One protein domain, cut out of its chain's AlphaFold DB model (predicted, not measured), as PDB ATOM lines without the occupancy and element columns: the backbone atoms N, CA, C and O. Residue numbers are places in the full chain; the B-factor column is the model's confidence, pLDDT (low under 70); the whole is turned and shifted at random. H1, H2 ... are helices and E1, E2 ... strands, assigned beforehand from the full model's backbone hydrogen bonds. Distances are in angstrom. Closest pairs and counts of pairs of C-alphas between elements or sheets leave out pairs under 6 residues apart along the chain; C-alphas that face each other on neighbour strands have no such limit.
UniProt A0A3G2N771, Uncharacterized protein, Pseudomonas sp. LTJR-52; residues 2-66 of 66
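AT A GLANCE: This is residues 2 to 66 of the 66 residues of an uncharacterized protein of Pseudomonas sp. LTJR-52 (UniProt A0A3G2N771). This elongated domain has little regular structure: hairpin E1 and E2 makes one end, loops round H2 the other, H1 between. Two named helices and two named strands, H1, E1, E2, H2, hold 14 of 65 printed residues, class mixed. It is only just compact, close to loose: radius of gyration of the C-alphas 12.8 A, spans 40 by 23 by 16 A.

IN THESE COORDINATES: Find C-alpha 7 at (-26.642, 126.376, -8.756), where H1, residues 7 to 10, 5.1 A, begins. E1, residues 14 to 16, spans 6.5 A; E2, 23 to 25, 6.4 A. H2, residues 43 to 46, 5.1 A, ends at C-alpha 46, (-23.914, 129.979, -9.971).

HOW THE PARTS SIT: In the antiparallel hairpin E1 and E2, find N 15 and O 24 within hydrogen-bond range, 2.8 A. H1 and H2 only just touch: 3 C-alpha pairs within 8 A, closest those of His 7 and Ser 46, 4.7 A.

THE WHOLE: The printed part has no cut; the E2 to H2 link, 17 residues, is long; no printed residue is under pLDDT 70.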
ATOM      1  N   ASN A   2     -31.204 124.443 -19.756       85.00
ATOM      2  CA  ASN A   2     -30.831 123.797 -18.480       85.00
ATOM      3  C   ASN A   2     -29.491 123.079 -18.677       85.00
ATOM      4  O   ASN A   2     -29.421 122.136 -19.457       85.00
ATOM      5  N   CYS A   3     -28.429 123.542 -18.010       90.56
ATOM      6  CA  CYS A   3     -27.103 122.926 -18.112       90.56
ATOM      7  C   CYS A   3     -26.918 121.727 -17.165       90.56
ATOM      8  O   CYS A   3     -25.914 121.026 -17.252       90.56
ATOM      9  N   GLY A   4     -27.840 121.530 -16.217       87.31
ATOM     10  CA  GLY A   4     -27.787 120.474 -15.208       87.31
ATOM     11  C   GLY A   4     -26.634 120.587 -14.207       87.31
ATOM     12  O   GLY A   4     -26.495 119.702 -13.371       87.31
ATOM     13  N   ASN A   5     -25.793 121.629 -14.267       91.06
ATOM     14  CA  ASN A   5     -24.544 121.696 -13.499       91.06
ATOM     15  C   ASN A   5     -24.170 123.107 -13.000       91.06
ATOM     16  O   ASN A   5     -22.992 123.418 -12.855       91.06
ATOM     17  N   CYS A   6     -25.158 123.965 -12.740       97.06
ATOM     18  CA  CYS A   6     -24.977 125.243 -12.040       97.06
ATOM     19  C   CYS A   6     -26.013 125.380 -10.917       97.06
ATOM     20  O   CYS A   6     -27.069 124.749 -10.988       97.06
ATOM     21  N   HIS A   7     -25.752 126.231  -9.918       96.88
ATOM     22  CA  HIS A   7     -26.642 126.376  -8.756       96.88
ATOM     23  C   HIS A   7     -28.085 126.719  -9.145       96.88
ATOM     24  O   HIS A   7     -29.019 126.112  -8.628       96.88
ATOM     25  N   LYS A   8     -28.281 127.624 -10.110       96.69
ATOM     26  CA  LYS A   8     -29.606 127.966 -10.648       96.69
ATOM     27  C   LYS A   8     -30.361 126.756 -11.202       96.69
ATOM     28  O   LYS A   8     -31.557 126.635 -10.985       96.69
ATOM     29  N   CYS A   9     -29.677 125.861 -11.911       96.31
ATOM     30  CA  CYS A   9     -30.299 124.687 -12.521       96.31
ATOM     31  C   CYS A   9     -30.564 123.562 -11.518       96.31
ATOM     32  O   CYS A   9     -31.422 122.720 -11.771       96.31
ATOM     33  N   THR A  10     -29.834 123.534 -10.401       95.12
ATOM     34  CA  THR A  10     -30.015 122.534  -9.344       95.12
ATOM     35  C   THR A  10     -30.891 123.023  -8.192       95.12
ATOM     36  O   THR A  10     -31.188 122.234  -7.303       95.12
ATOM     37  N   ALA A  11     -31.299 124.297  -8.180       93.50
ATOM     38  CA  ALA A  11     -32.010 124.933  -7.067       93.50
ATOM     39  C   ALA A  11     -33.328 124.234  -6.696       93.50
ATOM     40  O   ALA A  11     -33.716 124.244  -5.531       93.50
ATOM     41  N   ASP A  12     -33.985 123.602  -7.670       92.31
ATOM     42  CA  ASP A  12     -35.245 122.887  -7.470       92.31
ATOM     43  C   ASP A  12     -35.096 121.372  -7.313       92.31
ATOM     44  O   ASP A  12     -36.096 120.676  -7.159       92.31
ATOM     45  N   LEU A  13     -33.867 120.846  -7.324       92.56
ATOM     46  CA  LEU A  13     -33.645 119.424  -7.084       92.56
ATOM     47  C   LEU A  13     -33.905 119.079  -5.619       92.56
ATOM     48  O   LEU A  13     -33.521 119.823  -4.715       92.56
ATOM     49  N   GLU A  14     -34.530 117.929  -5.402       94.19
ATOM     50  CA  GLU A  14     -34.841 117.394  -4.083       94.19
ATOM     51  C   GLU A  14     -33.931 116.206  -3.772       94.19
ATOM     52  O   GLU A  14     -33.884 115.226  -4.516       94.19
ATOM     53  N   THR A  15     -33.232 116.284  -2.643       92.06
ATOM     54  CA  THR A  15     -32.431 115.189  -2.098       92.06
ATOM     55  C   THR A  15     -33.103 114.662  -0.840       92.06
ATOM     56  O   THR A  15     -33.267 115.384   0.143       92.06
ATOM     57  N   VAL A  16     -33.488 113.387  -0.859       92.38
ATOM     58  CA  VAL A  16     -34.048 112.700   0.310       92.38
ATOM     59  C   VAL A  16     -32.904 112.139   1.143       92.38
ATOM     60  O   VAL A  16     -32.085 111.381   0.626       92.38
ATOM     61  N   ILE A  17     -32.849 112.473   2.435       91.12
ATOM     62  CA  ILE A  17     -31.844 111.885   3.329       91.12
ATOM     63  C   ILE A  17     -32.275 110.445   3.666       91.12
ATOM     64  O   ILE A  17     -33.338 110.271   4.280       91.12
ATOM     65  N   PRO A  18     -31.476 109.415   3.316       92.81
ATOM     66  CA  PRO A  18     -31.836 108.019   3.551       92.81
ATOM     67  C   PRO A  18     -32.169 107.734   5.020       92.81
ATOM     68  O   PRO A  18     -31.482 108.197   5.927       92.81
ATOM     69  N   GLY A  19     -33.236 106.966   5.260       95.25
ATOM     70  CA  GLY A  19     -33.689 106.621   6.614       95.25
ATOM     71  C   GLY A  19     -34.442 107.737   7.348       95.25
ATOM     72  O   GLY A  19     -34.818 107.557   8.504       95.25
ATOM     73  N   THR A  20     -34.704 108.871   6.693       95.62
ATOM     74  CA  THR A  20     -35.477 109.984   7.260       95.62
ATOM     75  C   THR A  20     -36.645 110.369   6.344       95.62
ATOM     76  O   THR A  20     -36.748 109.900   5.213       95.62
ATOM     77  N   LYS A  21     -37.523 111.258   6.820       95.56
ATOM     78  CA  LYS A  21     -38.540 111.936   5.992       95.56
ATOM     79  C   LYS A  21     -38.089 113.331   5.531       95.56
ATOM     80  O   LYS A  21     -38.919 114.139   5.128       95.56
ATOM     81  N   ILE A  22     -36.798 113.642   5.662       95.81
ATOM     82  CA  ILE A  22     -36.250 114.965   5.358       95.81
ATOM     83  C   ILE A  22     -35.953 115.049   3.859       95.81
ATOM     84  O   ILE A  22     -35.236 114.209   3.311       95.81
ATOM     85  N   VAL A  23     -36.482 116.098   3.228       93.00
ATOM     86  CA  VAL A  23     -36.220 116.478   1.837       93.00
ATOM     87  C   VAL A  23     -35.441 117.788   1.844       93.00
ATOM     88  O   VAL A  23     -35.902 118.786   2.397       93.00
ATOM     89  N   LEU A  24     -34.251 117.781   1.248       93.25
ATOM     90  CA  LEU A  24     -33.405 118.958   1.101       93.25
ATOM     91  C   LEU A  24     -33.505 119.477  -0.328       93.25
ATOM     92  O   LEU A  24     -33.150 118.781  -1.277       93.25
ATOM     93  N   LYS A  25     -33.972 120.716  -0.470       93.50
ATOM     94  CA  LYS A  25     -34.100 121.384  -1.762       93.50
ATOM     95  C   LYS A  25     -32.813 122.130  -2.114       93.50
ATOM     96  O   LYS A  25     -32.238 122.808  -1.265       93.50
ATOM     97  N   GLY A  26     -32.350 121.996  -3.353       90.75
ATOM     98  CA  GLY A  26     -31.144 122.666  -3.848       90.75
ATOM     99  C   GLY A  26     -29.829 122.086  -3.321       90.75
ATOM    100  O   GLY A  26     -28.759 122.599  -3.655       90.75
ATOM    101  N   MET A  27     -29.887 121.017  -2.521       89.94
ATOM    102  CA  MET A  27     -28.709 120.276  -2.088       89.94
ATOM    103  C   MET A  27     -28.432 119.154  -3.080       89.94
ATOM    104  O   MET A  27     -29.285 118.303  -3.314       89.94
ATOM    105  N   VAL A  28     -27.222 119.145  -3.630       91.06
ATOM    106  CA  VAL A  28     -26.702 118.067  -4.474       91.06
ATOM    107  C   VAL A  28     -25.480 117.446  -3.803       91.06
ATOM    108  O   VAL A  28     -24.766 118.112  -3.053       91.06
ATOM    109  N   ASP A  29     -25.224 116.174  -4.081       88.56
ATOM    110  CA  ASP A  29     -24.132 115.367  -3.518       88.56
ATOM    111  C   ASP A  29     -22.768 115.599  -4.197       88.56
ATOM    112  O   ASP A  29     -21.804 114.872  -3.959       88.56
ATOM    113  N   ARG A  30     -22.661 116.638  -5.031       91.25
ATOM    114  CA  ARG A  30     -21.455 116.974  -5.792       91.25
ATOM    115  C   ARG A  30     -21.101 118.449  -5.712       91.25
ATOM    116  O   ARG A  30     -21.943 119.309  -5.463       91.25
ATOM    117  N   MET A  31     -19.839 118.757  -5.998       94.38
ATOM    118  CA  MET A  31     -19.383 120.138  -6.100       94.38
ATOM    119  C   MET A  31     -19.816 120.751  -7.435       94.38
ATOM    120  O   MET A  31     -19.552 120.192  -8.498       94.38
ATOM    121  N   ILE A  32     -20.448 121.922  -7.377       97.31
ATOM    122  CA  ILE A  32     -20.771 122.716  -8.562       97.31
ATOM    123  C   ILE A  32     -19.571 123.611  -8.874       97.31
ATOM    124  O   ILE A  32     -19.209 124.487  -8.087       97.31
ATOM    125  N   LEU A  33     -18.936 123.357 -10.016       97.75
ATOM    126  CA  LEU A  33     -17.760 124.079 -10.498       97.75
ATOM    127  C   LEU A  33     -18.063 124.740 -11.838       97.75
ATOM    128  O   LEU A  33     -18.819 124.206 -12.650       97.75
ATOM    129  N   CYS A  34     -17.439 125.889 -12.092       98.06
ATOM    130  CA  CYS A  34     -17.530 126.526 -13.399       98.06
ATOM    131  C   CYS A  34     -16.933 125.597 -14.473       98.06
ATOM    132  O   CYS A  34     -15.761 125.234 -14.349       98.06
ATOM    133  N   PRO A  35     -17.670 125.263 -15.549       96.12
ATOM    134  CA  PRO A  35     -17.162 124.378 -16.599       96.12
ATOM    135  C   PRO A  35     -15.996 124.990 -17.389       96.12
ATOM    136  O   PRO A  35     -15.262 124.268 -18.050       96.12
ATOM    137  N   SER A  36     -15.818 126.315 -17.326       97.44
ATOM    138  CA  SER A  36     -14.759 127.023 -18.050       97.44
ATOM    139  C   SER A  36     -13.459 127.154 -17.254       97.44
ATOM    140  O   SER A  36     -12.391 127.112 -17.849       97.44
ATOM    141  N   CYS A  37     -13.526 127.339 -15.930       98.25
ATOM    142  CA  CYS A  37     -12.337 127.636 -15.114       98.25
ATOM    143  C   CYS A  37     -12.158 126.748 -13.876       98.25
ATOM    144  O   CYS A  37     -11.177 126.911 -13.162       98.25
ATOM    145  N   GLY A  38     -13.099 125.851 -13.572       98.00
ATOM    146  CA  GLY A  38     -13.011 124.947 -12.421       98.00
ATOM    147  C   GLY A  38     -13.213 125.603 -11.050       98.00
ATOM    148  O   GLY A  38     -13.221 124.905 -10.042       98.00
ATOM    149  N   ASN A  39     -13.423 126.921 -10.977       98.50
ATOM    150  CA  ASN A  39     -13.598 127.621  -9.704       98.50
ATOM    151  C   ASN A  39     -15.042 127.539  -9.199       98.50
ATOM    152  O   ASN A  39     -15.993 127.826  -9.934       98.50
ATOM    153  N   LYS A  40     -15.202 127.218  -7.911       97.44
ATOM    154  CA  LYS A  40     -16.512 127.102  -7.249       97.44
ATOM    155  C   LYS A  40     -17.173 128.449  -6.962       97.44
ATOM    156  O   LYS A  40     -18.387 128.505  -6.825       97.44
ATOM    157  N   ARG A  41     -16.394 129.533  -6.840       98.31
ATOM    158  CA  ARG A  41     -16.932 130.884  -6.570       98.31
ATOM    159  C   ARG A  41     -17.170 131.723  -7.820       98.31
ATOM    160  O   ARG A  41     -17.615 132.859  -7.709       98.31
ATOM    161  N   CYS A  42     -16.916 131.165  -8.998       98.50
ATOM    162  CA  CYS A  42     -17.153 131.847 -10.260       98.50
ATOM    163  C   CYS A  42     -18.669 132.059 -10.497       98.50
ATOM    164  O   CYS A  42     -19.434 131.102 -10.342       98.50
ATOM    165  N   PRO A  43     -19.123 133.248 -10.946       98.56
ATOM    166  CA  PRO A  43     -20.534 133.519 -11.251       98.56
ATOM    167  C   PRO A  43     -21.145 132.514 -12.236       98.56
ATOM    168  O   PRO A  43     -22.258 132.044 -12.027       98.56
ATOM    169  N   LYS A  44     -20.375 132.062 -13.234       98.19
ATOM    170  CA  LYS A  44     -20.798 131.005 -14.171       98.19
ATOM    171  C   LYS A  44     -21.116 129.644 -13.521       98.19
ATOM    172  O   LYS A  44     -21.899 128.870 -14.063       98.19
ATOM    173  N   ALA A  45     -20.534 129.334 -12.356       98.19
ATOM    174  CA  ALA A  45     -20.914 128.157 -11.563       98.19
ATOM    175  C   ALA A  45     -22.276 128.355 -10.870       98.19
ATOM    176  O   ALA A  45     -23.001 127.399 -10.598       98.19
ATOM    177  N   SER A  46     -22.642 129.608 -10.598       98.06
ATOM    178  CA  SER A  46     -23.914 129.979  -9.971       98.06
ATOM    179  C   SER A  46     -25.053 129.981 -10.986       98.06
ATOM    180  O   SER A  46     -26.082 129.340 -10.770       98.06
ATOM    181  N   ASP A  47     -24.830 130.596 -12.142       98.12
ATOM    182  CA  ASP A  47     -25.736 130.588 -13.286       98.12
ATOM    183  C   ASP A  47     -24.906 130.461 -14.567       98.12
ATOM    184  O   ASP A  47     -24.045 131.293 -14.836       98.12
ATOM    185  N   HIS A  48     -25.145 129.412 -15.356       97.38
ATOM    186  CA  HIS A  48     -24.370 129.122 -16.566       97.38
ATOM    187  C   HIS A  48     -24.478 130.209 -17.646       97.38
ATOM    188  O   HIS A  48     -23.610 130.277 -18.523       97.38
ATOM    189  N   GLU A  49     -25.505 131.057 -17.559       97.25
ATOM    190  CA  GLU A  49     -25.726 132.217 -18.428       97.25
ATOM    191  C   GLU A  49     -24.846 133.423 -18.029       97.25
ATOM    192  O   GLU A  49     -24.735 134.381 -18.787       97.25
ATOM    193  N   LEU A  50     -24.196 133.393 -16.857       98.00
ATOM    194  CA  LEU A  50     -23.253 134.434 -16.440       98.00
ATOM    195  C   LEU A  50     -21.856 134.212 -17.028       98.00
ATOM    196  O   LEU A  50     -21.427 133.094 -17.349       98.00
ATOM    197  N   GLU A  51     -21.119 135.317 -17.111       98.19
ATOM    198  CA  GLU A  51     -19.735 135.326 -17.562       98.19
ATOM    199  C   GLU A  51     -18.799 134.623 -16.574       98.19
ATOM    200  O   GLU A  51     -18.973 134.640 -15.348       98.19
ATOM    201  N   CYS A  52     -17.771 133.980 -17.126       98.12
ATOM    202  CA  CYS A  52     -16.715 133.385 -16.324       98.12
ATOM    203  C   CYS A  52     -15.774 134.485 -15.826       98.12
ATOM    204  O   CYS A  52     -15.079 135.112 -16.616       98.12
ATOM    205  N   ALA A  53     -15.683 134.664 -14.511       98.00
ATOM    206  CA  ALA A  53     -14.757 135.622 -13.904       98.00
ATOM    207  C   ALA A  53     -13.328 135.072 -13.736       98.00
ATOM    208  O   ALA A  53     -12.429 135.797 -13.322       98.00
ATOM    209  N   GLY A  54     -13.112 133.776 -14.000       98.50
ATOM    210  CA  GLY A  54     -11.783 133.158 -13.910       98.50
ATOM    211  C   GLY A  54     -11.189 133.112 -12.496       98.50
ATOM    212  O   GLY A  54     -10.006 132.841 -12.353       98.50
ATOM    213  N   SER A  55     -11.991 133.341 -11.451       98.25
ATOM    214  CA  SER A  55     -11.514 133.493 -10.073       98.25
ATOM    215  C   SER A  55     -12.268 132.602  -9.087       98.25
ATOM    216  O   SER A  55     -13.439 132.263  -9.292       98.25
ATOM    217  N   ASN A  56     -11.596 132.235  -7.995       98.44
ATOM    218  CA  ASN A  56     -12.194 131.564  -6.844       98.44
ATOM    219  C   ASN A  56     -12.324 132.471  -5.608       98.44
ATOM    220  O   ASN A  56     -12.672 131.970  -4.538       98.44
ATOM    221  N   GLU A  57     -12.055 133.773  -5.736       98.38
ATOM    222  CA  GLU A  57     -12.194 134.743  -4.643       98.38
ATOM    223  C   GLU A  57     -13.662 134.937  -4.224       98.38
ATOM    224  O   GLU A  57     -14.591 134.650  -4.985       98.38
ATOM    225  N   ALA A  58     -13.900 135.384  -2.990       97.38
ATOM    226  CA  ALA A  58     -15.248 135.719  -2.506       97.38
ATOM    227  C   ALA A  58     -15.765 137.042  -3.107       97.38
ATOM    228  O   ALA A  58     -14.988 137.813  -3.664       97.38
ATOM    229  N   GLY A  59     -17.066 137.329  -2.973       96.94
ATOM    230  CA  GLY A  59     -17.615 138.651  -3.319       96.94
ATOM    231  C   GLY A  59     -17.815 138.913  -4.817       96.94
ATOM    232  O   GLY A  59     -18.179 140.018  -5.215       96.94
ATOM    233  N   GLN A  60     -17.582 137.915  -5.676       98.12
ATOM    234  CA  GLN A  60     -17.785 138.041  -7.119       98.12
ATOM    235  C   GLN A  60     -19.276 138.246  -7.427       98.12
ATOM    236  O   GLN A  60     -20.104 137.402  -7.084       98.12
ATOM    237  N   LYS A  61     -19.628 139.346  -8.106       98.19
ATOM    238  CA  LYS A  61     -21.022 139.677  -8.450       98.19
ATOM    239  C   LYS A  61     -21.703 138.525  -9.199       98.19
ATOM    240  O   LYS A  61     -21.198 138.073 -10.225       98.19
ATOM    241  N   GLY A  62     -22.865 138.091  -8.711       97.69
ATOM    242  CA  GLY A  62     -23.637 136.991  -9.305       97.69
ATOM    243  C   GLY A  62     -23.173 135.590  -8.893       97.69
ATOM    244  O   GLY A  62     -23.775 134.603  -9.309       97.69
ATOM    245  N   SER A  63     -22.129 135.485  -8.069       98.25
ATOM    246  CA  SER A  63     -21.793 134.245  -7.377       98.25
ATOM    247  C   SER A  63     -22.758 133.996  -6.217       98.25
ATOM    248  O   SER A  63     -23.118 134.930  -5.509       98.25
ATOM    249  N   VAL A  64     -23.103 132.737  -5.932       97.19
ATOM    250  CA  VAL A  64     -23.779 132.365  -4.670       97.19
ATOM    251  C   VAL A  64     -22.898 132.597  -3.431       97.19
ATOM    252  O   VAL A  64     -23.371 132.469  -2.308       97.19
ATOM    253  N   TYR A  65     -21.613 132.916  -3.635       96.12
ATOM    254  CA  TYR A  65     -20.638 133.281  -2.602       96.12
ATOM    255  C   TYR A  65     -20.302 134.785  -2.612       96.12
ATOM    256  O   TYR A  65     -19.192 135.164  -2.214       96.12
ATOM    257  N   GLN A  66     -21.203 135.607  -3.160       92.19
ATOM    258  CA  GLN A  66     -21.111 137.066  -3.122       92.19
ATOM    259  C   GLN A  66     -21.254 137.597  -1.692       92.19
ATOM    260  O   GLN A  66     -22.096 137.060  -0.942       92.19
TER     261      GLN A  66